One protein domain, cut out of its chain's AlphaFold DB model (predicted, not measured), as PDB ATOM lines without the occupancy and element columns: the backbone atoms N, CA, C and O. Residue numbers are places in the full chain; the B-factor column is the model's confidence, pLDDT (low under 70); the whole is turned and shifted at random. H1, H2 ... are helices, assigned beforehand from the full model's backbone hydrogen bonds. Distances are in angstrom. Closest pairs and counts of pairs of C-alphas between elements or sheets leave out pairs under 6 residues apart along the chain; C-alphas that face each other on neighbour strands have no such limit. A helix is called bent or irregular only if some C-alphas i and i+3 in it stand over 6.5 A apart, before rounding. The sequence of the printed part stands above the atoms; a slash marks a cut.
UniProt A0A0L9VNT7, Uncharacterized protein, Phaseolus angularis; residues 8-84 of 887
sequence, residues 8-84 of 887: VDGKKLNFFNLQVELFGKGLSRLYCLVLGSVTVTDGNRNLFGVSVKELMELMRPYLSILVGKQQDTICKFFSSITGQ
ATOM      1  N   VAL A   8     150.979 244.418 294.919       48.91
ATOM      2  CA  VAL A   8     151.591 245.095 293.769       48.91
ATOM      3  C   VAL A   8     150.771 244.750 292.529       48.91
ATOM      4  O   VAL A   8     150.958 243.700 291.920       48.91
ATOM      5  N   ASP A   9     149.849 245.649 292.184       66.56
ATOM      6  CA  ASP A   9     149.049 245.626 290.955       66.56
ATOM      7  C   ASP A   9     149.895 245.188 289.743       66.56
ATOM      8  O   ASP A   9     150.864 245.855 289.364       66.56
ATOM      9  N   GLY A  10     149.517 244.058 289.134       77.31
ATOM     10  CA  GLY A  10     150.269 243.417 288.054       77.31
ATOM     11  C   GLY A  10     150.488 244.322 286.838       77.31
ATOM     12  O   GLY A  10     151.496 244.184 286.142       77.31
ATOM     13  N   LYS A  11     149.618 245.321 286.626       71.19
ATOM     14  CA  LYS A  11     149.791 246.326 285.566       71.19
ATOM     15  C   LYS A  11     151.062 247.165 285.769       71.19
ATOM     16  O   LYS A  11     151.738 247.498 284.795       71.19
ATOM     17  N   LYS A  12     151.451 247.442 287.022       67.25
ATOM     18  CA  LYS A  12     152.679 248.190 287.364       67.25
ATOM     19  C   LYS A  12     153.945 247.353 287.165       67.25
ATOM     20  O   LYS A  12     154.956 247.883 286.706       67.25
ATOM     21  N   LEU A  13     153.880 246.048 287.447       72.25
ATOM     22  CA  LEU A  13     154.973 245.106 287.174       72.25
ATOM     23  C   LEU A  13     155.271 245.000 285.671       72.25
ATOM     24  O   LEU A  13     156.434 245.053 285.273       72.25
ATOM     25  N   ASN A  14     154.235 244.942 284.829       72.75
ATOM     26  CA  ASN A  14     154.405 244.909 283.373       72.75
ATOM     27  C   ASN A  14     155.050 246.193 282.822       72.75
ATOM     28  O   ASN A  14     155.942 246.108 281.978       72.75
ATOM     29  N   PHE A  15     154.668 247.371 283.331       73.50
ATOM     30  CA  PHE A  15     155.303 248.641 282.949       73.50
ATOM     31  C   PHE A  15     156.799 248.673 283.311       73.50
ATOM     32  O   PHE A  15     157.631 249.038 282.480       73.50
ATOM     33  N   PHE A  16     157.152 248.237 284.525       79.06
ATOM     34  CA  PHE A  16     158.545 248.173 284.977       79.06
ATOM     35  C   PHE A  16     159.388 247.212 284.122       79.06
ATOM     36  O   PHE A  16     160.482 247.572 283.684       79.06
ATOM     37  N   ASN A  17     158.855 246.025 283.811       80.88
ATOM     38  CA  ASN A  17     159.520 245.054 282.939       80.88
ATOM     39  C   ASN A  17     159.792 245.632 281.540       80.88
ATOM     40  O   ASN A  17     160.921 245.546 281.057       80.88
ATOM     41  N   LEU A  18     158.800 246.287 280.922       81.75
ATOM     42  CA  LEU A  18     158.951 246.911 279.603       81.75
ATOM     43  C   LEU A  18     160.012 248.026 279.610       81.75
ATOM     44  O   LEU A  18     160.818 248.117 278.683       81.75
ATOM     45  N   GLN A  19     160.054 248.851 280.662       77.88
ATOM     46  CA  GLN A  19     161.059 249.909 280.805       77.88
ATOM     47  C   GLN A  19     162.483 249.338 280.924       77.88
ATOM     48  O   GLN A  19     163.396 249.815 280.244       77.88
ATOM     49  N   VAL A  20     162.674 248.295 281.738       79.81
ATOM     50  CA  VAL A  20     163.970 247.611 281.897       79.81
ATOM     51  C   VAL A  20     164.397 246.921 280.596       79.81
ATOM     52  O   VAL A  20     165.564 247.016 280.207       79.81
ATOM     53  N   GLU A  21     163.471 246.281 279.880       89.19
ATOM     54  CA  GLU A  21     163.754 245.608 278.609       89.19
ATOM     55  C   GLU A  21     164.145 246.600 277.501       89.19
ATOM     56  O   GLU A  21     165.154 246.399 276.816       89.19
ATOM     57  N   LEU A  22     163.400 247.703 277.350       83.38
ATOM     58  CA  LEU A  22     163.715 248.764 276.390       83.38
ATOM     59  C   LEU A  22     165.074 249.409 276.688       83.38
ATOM     60  O   LEU A  22     165.861 249.624 275.763       83.38
ATOM     61  N   PHE A  23     165.397 249.656 277.961       81.44
ATOM     62  CA  PHE A  23     166.701 250.204 278.340       81.44
ATOM     63  C   PHE A  23     167.838 249.202 278.084       81.44
ATOM     64  O   PHE A  23     168.878 249.576 277.539       81.44
ATOM     65  N   GLY A  24     167.631 247.912 278.373       89.88
ATOM     66  CA  GLY A  24     168.578 246.842 278.035       89.88
ATOM     67  C   GLY A  24     168.828 246.717 276.526       89.88
ATOM     68  O   GLY A  24     169.980 246.605 276.089       89.88
ATOM     69  N   LYS A  25     167.773 246.813 275.706       87.06
ATOM     70  CA  LYS A  25     167.859 246.848 274.233       87.06
ATOM     71  C   LYS A  25     168.575 248.108 273.725       87.06
ATOM     72  O   LYS A  25     169.420 248.011 272.836       87.06
ATOM     73  N   GLY A  26     168.305 249.272 274.317       89.56
ATOM     74  CA  GLY A  26     168.988 250.529 273.994       89.56
ATOM     75  C   GLY A  26     170.488 250.487 274.304       89.56
ATOM     76  O   GLY A  26     171.313 250.755 273.428       89.56
ATOM     77  N   LEU A  27     170.854 250.075 275.521       84.19
ATOM     78  CA  LEU A  27     172.251 249.987 275.955       84.19
ATOM     79  C   LEU A  27     173.049 248.923 275.200       84.19
ATOM     80  O   LEU A  27     174.186 249.186 274.816       84.19
ATOM     81  N   SER A  28     172.478 247.742 274.952       84.56
ATOM     82  CA  SER A  28     173.160 246.705 274.165       84.56
ATOM     83  C   SER A  28     173.396 247.150 272.719       84.56
ATOM     84  O   SER A  28     174.472 246.889 272.176       84.56
ATOM     85  N   ARG A  29     172.463 247.901 272.113       86.44
ATOM     86  CA  ARG A  29     172.648 248.505 270.783       86.44
ATOM     87  C   ARG A  29     173.722 249.598 270.789       86.44
ATOM     88  O   ARG A  29     174.586 249.578 269.915       86.44
ATOM     89  N   LEU A  30     173.728 250.489 271.785       85.44
ATOM     90  CA  LEU A  30     174.773 251.508 271.962       85.44
ATOM     91  C   LEU A  30     176.158 250.866 272.149       85.44
ATOM     92  O   LEU A  30     177.113 251.242 271.474       85.44
ATOM     93  N   TYR A  31     176.256 249.846 273.004       85.12
ATOM     94  CA  TYR A  31     177.489 249.095 273.235       85.12
ATOM     95  C   TYR A  31     177.973 248.403 271.953       85.12
ATOM     96  O   TYR A  31     179.144 248.519 271.606       85.12
ATOM     97  N   CYS A  32     177.081 247.775 271.178       86.44
ATOM     98  CA  CYS A  32     177.433 247.189 269.879       86.44
ATOM     99  C   CYS A  32     177.918 248.229 268.851       86.44
ATOM    100  O   CYS A  32     178.801 247.913 268.056       86.44
ATOM    101  N   LEU A  33     177.388 249.457 268.866       86.75
ATOM    102  CA  LEU A  33     177.861 250.549 268.004       86.75
ATOM    103  C   LEU A  33     179.252 251.055 268.429       86.75
ATOM    104  O   LEU A  33     180.113 251.265 267.573       86.75
ATOM    105  N   VAL A  34     179.513 251.185 269.733       84.75
ATOM    106  CA  VAL A  34     180.836 251.569 270.266       84.75
ATOM    107  C   VAL A  34     181.880 250.471 270.016       84.75
ATOM    108  O   VAL A  34     182.961 250.763 269.510       84.75
ATOM    109  N   LEU A  35     181.553 249.200 270.280       86.44
ATOM    110  CA  LEU A  35     182.433 248.068 269.956       86.44
ATOM    111  C   LEU A  35     182.666 247.922 268.441       86.44
ATOM    112  O   LEU A  35     183.767 247.575 268.023       86.44
ATOM    113  N   GLY A  36     181.639 248.151 267.617       89.31
ATOM    114  CA  GLY A  36     181.705 247.957 266.165       89.31
ATOM    115  C   GLY A  36     182.424 249.073 265.402       89.31
ATOM    116  O   GLY A  36     182.935 248.827 264.312       89.31
ATOM    117  N   SER A  37     182.479 250.285 265.962       87.94
ATOM    118  CA  SER A  37     183.159 251.438 265.354       87.94
ATOM    119  C   SER A  37     184.642 251.541 265.729       87.94
ATOM    120  O   SER A  37     185.425 252.110 264.965       87.94
ATOM    121  N   VAL A  38     185.059 250.966 266.864       91.38
ATOM    122  CA  VAL A  38     186.456 250.994 267.316       91.38
ATOM    123  C   VAL A  38     187.189 249.714 266.918       91.38
ATOM    124  O   VAL A  38     187.026 248.658 267.525       91.38
ATOM    125  N   THR A  39     188.093 249.817 265.943       92.50
ATOM    126  CA  THR A  39     189.051 248.743 265.646       92.50
ATOM    127  C   THR A  39     190.038 248.585 266.804       92.50
ATOM    128  O   THR A  39     190.993 249.364 266.934       92.50
ATOM    129  N   VAL A  40     189.820 247.578 267.650       93.38
ATOM    130  CA  VAL A  40     190.762 247.211 268.715       93.38
ATOM    131  C   VAL A  40     192.043 246.654 268.091       93.38
ATOM    132  O   VAL A  40     192.010 245.769 267.238       93.38
ATOM    133  N   THR A  41     193.177 247.193 268.518       95.62
ATOM    134  CA  THR A  41     194.534 246.824 268.097       95.62
ATOM    135  C   THR A  41     195.411 246.693 269.337       95.62
ATOM    136  O   THR A  41     195.121 247.301 270.371       95.62
ATOM    137  N   ASP A  42     196.524 245.962 269.256       91.69
ATOM    138  CA  ASP A  42     197.410 245.799 270.418       91.69
ATOM    139  C   ASP A  42     197.955 247.123 270.976       91.69
ATOM    140  O   ASP A  42     198.193 247.229 272.178       91.69
ATOM    141  N   GLY A  43     198.074 248.157 270.134       95.69
ATOM    142  CA  GLY A  43     198.470 249.502 270.555       95.69
ATOM    143  C   GLY A  43     197.381 250.297 271.291       95.69
ATOM    144  O   GLY A  43     197.722 251.157 272.098       95.69
ATOM    145  N   ASN A  44     196.089 250.027 271.054       92.31
ATOM    146  CA  ASN A  44     194.984 250.781 271.672       92.31
ATOM    147  C   ASN A  44     194.177 249.992 272.721       92.31
ATOM    148  O   ASN A  44     193.416 250.610 273.466       92.31
ATOM    149  N   ARG A  45     194.374 248.670 272.851       91.88
ATOM    150  CA  ARG A  45     193.604 247.795 273.761       91.88
ATOM    151  C   ARG A  45     193.545 248.295 275.214       91.88
ATOM    152  O   ARG A  45     192.513 248.162 275.863       91.88
ATOM    153  N   ASN A  46     194.619 248.919 275.706       92.94
ATOM    154  CA  ASN A  46     194.677 249.470 277.063       92.94
ATOM    155  C   ASN A  46     193.798 250.726 277.209       92.94
ATOM    156  O   ASN A  46     193.047 250.833 278.173       92.94
ATOM    157  N   LEU A  47     193.857 251.651 276.241       90.62
ATOM    158  CA  LEU A  47     192.998 252.843 276.203       90.62
ATOM    159  C   LEU A  47     191.527 252.448 276.053       90.62
ATOM    160  O   LEU A  47     190.676 252.969 276.762       90.62
ATOM    161  N   PHE A  48     191.241 251.466 275.197       91.44
ATOM    162  CA  PHE A  48     189.899 250.922 275.012       91.44
ATOM    163  C   PHE A  48     189.332 250.323 276.308       91.44
ATOM    164  O   PHE A  48     188.198 250.617 276.675       91.44
ATOM    165  N   GLY A  49     190.137 249.553 277.050       89.12
ATOM    166  CA  GLY A  49     189.756 249.036 278.369       89.12
ATOM    167  C   GLY A  49     189.464 250.138 279.395       89.12
ATOM    168  O   GLY A  49     188.522 250.004 280.176       89.12
ATOM    169  N   VAL A  50     190.216 251.247 279.364       90.31
ATOM    170  CA  VAL A  50     189.940 252.430 280.198       90.31
ATOM    171  C   VAL A  50     188.629 253.100 279.781       90.31
ATOM    172  O   VAL A  50     187.758 253.255 280.628       90.31
ATOM    173  N   SER A  51     188.419 253.402 278.498       87.38
ATOM    174  CA  SER A  51     187.188 254.064 278.035       87.38
ATOM    175  C   SER A  51     185.927 253.215 278.238       87.38
ATOM    176  O   SER A  51     184.870 253.757 278.555       87.38
ATOM    177  N   VAL A  52     186.011 251.883 278.122       88.31
ATOM    178  CA  VAL A  52     184.895 250.981 278.468       88.31
ATOM    179  C   VAL A  52     184.634 250.982 279.980       88.31
ATOM    180  O   VAL A  52     183.474 250.989 280.392       88.31
ATOM    181  N   LYS A  53     185.676 251.032 280.820       90.56
ATOM    182  CA  LYS A  53     185.530 251.165 282.280       90.56
ATOM    183  C   LYS A  53     184.903 252.509 282.668       90.56
ATOM    184  O   LYS A  53     183.976 252.520 283.470       90.56
ATOM    185  N   GLU A  54     185.354 253.610 282.073       92.06
ATOM    186  CA  GLU A  54     184.805 254.958 282.283       92.06
ATOM    187  C   GLU A  54     183.339 255.047 281.835       92.06
ATOM    188  O   GLU A  54     182.512 255.585 282.567       92.06
ATOM    189  N   LEU A  55     182.981 254.451 280.690       87.62
ATOM    190  CA  LEU A  55     181.591 254.353 280.228       87.62
ATOM    191  C   LEU A  55     180.719 253.547 281.205       87.62
ATOM    192  O   LEU A  55     179.615 253.975 281.543       87.62
ATOM    193  N   MET A  56     181.216 252.411 281.701       86.50
ATOM    194  CA  MET A  56     180.505 251.600 282.697       86.50
ATOM    195  C   MET A  56     180.368 252.313 284.049       86.50
ATOM    196  O   MET A  56     179.339 252.167 284.705       86.50
ATOM    197  N   GLU A  57     181.362 253.104 284.462       90.12
ATOM    198  CA  GLU A  57     181.303 253.932 285.675       90.12
ATOM    199  C   GLU A  57     180.337 255.116 285.514       90.12
ATOM    200  O   GLU A  57     179.548 255.366 286.425       90.12
ATOM    201  N   LEU A  58     180.304 255.760 284.343       90.38
ATOM    202  CA  LEU A  58     179.341 256.809 283.988       90.38
ATOM    203  C   LEU A  58     177.897 256.282 283.923       90.38
ATOM    204  O   LEU A  58     176.973 256.963 284.359       90.38
ATOM    205  N   MET A  59     177.688 255.069 283.406       85.69
ATOM    206  CA  MET A  59     176.367 254.432 283.325       85.69
ATOM    207  C   MET A  59     175.883 253.852 284.664       85.69
ATOM    208  O   MET A  59     174.680 253.646 284.844       85.69
ATOM    209  N   ARG A  60     176.791 253.594 285.616       86.94
ATOM    210  CA  ARG A  60     176.487 252.918 286.889       86.94
ATOM    211  C   ARG A  60     175.384 253.598 287.719       86.94
ATOM    212  O   ARG A  60     174.517 252.861 288.191       86.94
ATOM    213  N   PRO A  61     175.346 254.939 287.881       83.19
ATOM    214  CA  PRO A  61     174.284 255.613 288.629       83.19
ATOM    215  C   PRO A  61     172.911 255.411 287.983       83.19
ATOM    216  O   PRO A  61     171.969 255.013 288.660       83.19
ATOM    217  N   TYR A  62     172.811 255.588 286.663       80.00
ATOM    218  CA  TYR A  62     171.565 255.424 285.907       80.00
ATOM    219  C   TYR A  62     171.036 253.984 285.982       80.00
ATOM    220  O   TYR A  62     169.850 253.768 286.228       80.00
ATOM    221  N   LEU A  63     171.925 252.990 285.883       80.56
ATOM    222  CA  LEU A  63     171.577 251.583 286.103       80.56
ATOM    223  C   LEU A  63     171.129 251.304 287.551       80.56
ATOM    224  O   LEU A  63     170.198 250.529 287.753       80.56
ATOM    225  N   SER A  64     171.726 251.959 288.553       78.12
ATOM    226  CA  SER A  64     171.311 251.831 289.964       78.12
ATOM    227  C   SER A  64     170.013 252.567 290.325       78.12
ATOM    228  O   SER A  64     169.475 252.342 291.402       78.12
ATOM    229  N   ILE A  65     169.503 253.429 289.440       75.38
ATOM    230  CA  ILE A  65     168.167 254.037 289.561       75.38
ATOM    231  C   ILE A  65     167.104 253.103 288.959       75.38
ATOM    232  O   ILE A  65     166.010 252.986 289.504       75.38
ATOM    233  N   LEU A  66     167.438 252.406 287.865       64.31
ATOM    234  CA  LEU A  66     166.565 251.415 287.223       64.31
ATOM    235  C   LEU A  66     166.437 250.120 288.034       64.31
ATOM    236  O   LEU A  66     165.337 249.587 288.163       64.31
ATOM    237  N   VAL A  67     167.530 249.620 288.619       63.22
ATOM    238  CA  VAL A  67     167.454 248.541 289.614       63.22
ATOM    239  C   VAL A  67     167.013 249.157 290.942       63.22
ATOM    240  O   VAL A  67     167.838 249.619 291.727       63.22
ATOM    241  N   GLY A  68     165.695 249.191 291.155       62.84
ATOM    242  CA  GLY A  68     165.060 249.796 292.328       62.84
ATOM    243  C   GLY A  68     165.634 249.320 293.671       62.84
ATOM    244  O   GLY A  68     166.207 248.240 293.767       62.84
ATOM    245  N   LYS A  69     165.435 250.153 294.706       48.44
ATOM    246  CA  LYS A  69     166.171 250.309 295.990       48.44
ATOM    247  C   LYS A  69     166.617 249.084 296.835       48.44
ATOM    248  O   LYS A  69     167.158 249.302 297.917       48.44
ATOM    249  N   GLN A  70     166.460 247.834 296.401       50.44
ATOM    250  CA  GLN A  70     167.127 246.672 297.002       50.44
ATOM    251  C   GLN A  70     168.594 246.577 296.542       50.44
ATOM    252  O   GLN A  70     168.892 246.261 295.387       50.44
ATOM    253  N   GLN A  71     169.527 246.806 297.468       57.94
ATOM    254  CA  GLN A  71     170.973 246.752 297.203       57.94
ATOM    255  C   GLN A  71     171.440 245.339 296.789       57.94
ATOM    256  O   GLN A  71     172.266 245.200 295.883       57.94
ATOM    257  N   ASP A  72     170.840 244.289 297.357       61.66
ATOM    258  CA  ASP A  72     171.140 242.882 297.057       61.66
ATOM    259  C   ASP A  72     170.975 242.515 295.578       61.66
ATOM    260  O   ASP A  72     171.759 241.734 295.034       61.66
ATOM    261  N   THR A  73     169.951 243.056 294.913       62.44
ATOM    262  CA  THR A  73     169.659 242.774 293.499       62.44
ATOM    263  C   THR A  73     170.764 243.280 292.583       62.44
ATOM    264  O   THR A  73     171.093 242.605 291.611       62.44
ATOM    265  N   ILE A  74     171.398 244.407 292.919       53.78
ATOM    266  CA  ILE A  74     172.533 244.955 292.164       53.78
ATOM    267  C   ILE A  74     173.751 244.029 292.299       53.78
ATOM    268  O   ILE A  74     174.381 243.686 291.296       53.78
ATOM    269  N   CYS A  75     174.055 243.556 293.510       62.16
ATOM    270  CA  CYS A  75     175.154 242.611 293.742       62.16
ATOM    271  C   CYS A  75     174.911 241.255 293.055       62.16
ATOM    272  O   CYS A  75     175.829 240.708 292.438       62.16
ATOM    273  N   LYS A  76     173.675 240.741 293.085       65.62
ATOM    274  CA  LYS A  76     173.269 239.515 292.370       65.62
ATOM    275  C   LYS A  76     173.360 239.686 290.847       65.62
ATOM    276  O   LYS A  76     173.918 238.818 290.181       65.62
ATOM    277  N   PHE A  77     172.911 240.819 290.304       68.75
ATOM    278  CA  PHE A  77     173.000 241.151 288.876       68.75
ATOM    279  C   PHE A  77     174.455 241.228 288.388       68.75
ATOM    280  O   PHE A  77     174.818 240.548 287.427       68.75
ATOM    281  N   PHE A  78     175.327 241.967 289.085       62.66
ATOM    282  CA  PHE A  78     176.748 242.025 288.724       62.66
ATOM    283  C   PHE A  78     177.456 240.673 288.892       62.66
ATOM    284  O   PHE A  78     178.257 240.314 288.026       62.66
ATOM    285  N   SER A  79     177.131 239.886 289.923       70.94
ATOM    286  CA  SER A  79     177.675 238.525 290.078       70.94
ATOM    287  C   SER A  79     177.230 237.607 288.930       70.94
ATOM    288  O   SER A  79     178.041 236.854 288.395       70.94
ATOM    289  N   SER A  80     175.973 237.721 288.485       59.34
ATOM    290  CA  SER A  80     175.422 236.942 287.366       59.34
ATOM    291  C   SER A  80     175.985 237.334 285.994       59.34
ATOM    292  O   SER A  80     176.005 236.493 285.100       59.34
ATOM    293  N   ILE A  81     176.419 238.586 285.805       51.25
ATOM    294  CA  ILE A  81     177.022 239.064 284.546       51.25
ATOM    295  C   ILE A  81     178.534 238.813 284.502       51.25
ATOM    296  O   ILE A  81     179.075 238.495 283.447       51.25
ATOM    297  N   THR A  82     179.232 238.960 285.632       64.56
ATOM    298  CA  THR A  82     180.701 238.829 285.695       64.56
ATOM    299  C   THR A  82     181.185 237.421 286.041       64.56
ATOM    300  O   THR A  82     182.361 237.121 285.838       64.56
ATOM    301  N   GLY A  83     180.314 236.563 286.582       57.59
ATOM    302  CA  GLY A  83     180.680 235.238 287.088       57.59
ATOM    303  C   GLY A  83     181.526 235.266 288.369       57.59
ATOM    304  O   GLY A  83     182.071 234.233 288.751       57.59
ATOM    305  N   GLN A  84     181.665 236.424 289.028       58.31
ATOM    306  CA  GLN A  84     182.479 236.599 290.235       58.31
ATOM    307  C   GLN A  84     181.614 237.041 291.420       58.31
ATOM    308  O   GLN A  84     180.853 238.001 291.321       58.31
TER     309      GLN A  84
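What this domain is: This is residues 8 to 84 of the 887 residues of an uncharacterized protein of Phaseolus angularis (UniProt A0A0L9VNT7). A long helix, H1, has a second helix, H2, folding back along it with a gap between them, and a short third helix, H3, folds back again beside H2, away from H1, in a loose zigzag. H1 and the turn after it make the long axis, and residues 8 to 15, 41 to 47 and 78 to 83 stick out. The printed part has 77 residues, with three named helices in the order H1, H2, H3 and no named strand: the class is all helix. It is loose, with a radius of gyration of the C-alphas of 15.5 A, and rod-like, spanning 53 by 24 by 20 A.

Where its parts are: H1, residues 10 to 37, is the longest helix, 40.8 A from C-alpha 10 at (150.269, 243.417, 288.054) to C-alpha 37 at (183.159, 251.438, 265.354). H2, residues 45 to 66, measures 30.4 A. It has a kink of 38 degrees near residue 60, and it is irregular, but only just: C-alphas 58 and 61 are 7.0 A apart. H3, residues 71 to 82, measures 17.0 A and ends at C-alpha 82, (180.701, 238.829, 285.695).

How they stand to each other: H1 and H2 are close but not clearly touching; their closest C-alphas, those of Val 20 and Leu 66, are 7.0 A apart. They run opposite ways at a shallow tilt of 14 degrees. H2 and H3 are also close but not clearly touching, with the closest C-alphas, those of Ser 64 and Ile 74, 7.3 A apart. They run opposite ways at a shallow tilt of 31 degrees. H1 and H3 are apart. In H1 and H3 every O i to N i+4 pair is within hydrogen-bond range; in H2, 16 of 18 are.

The domain as a whole: The two C-alphas farthest apart, those of Asp 9 and Gly 43, are 53.6 A apart. The printed part has no cut. The link from H1 to H2 is short, with 7 residues, and that from H2 to H3 is tight, with 4. The mean pLDDT of the printed part is 78.5; residues 8 to 9, 12, 66 to 78 and 80 to 84 are under 70.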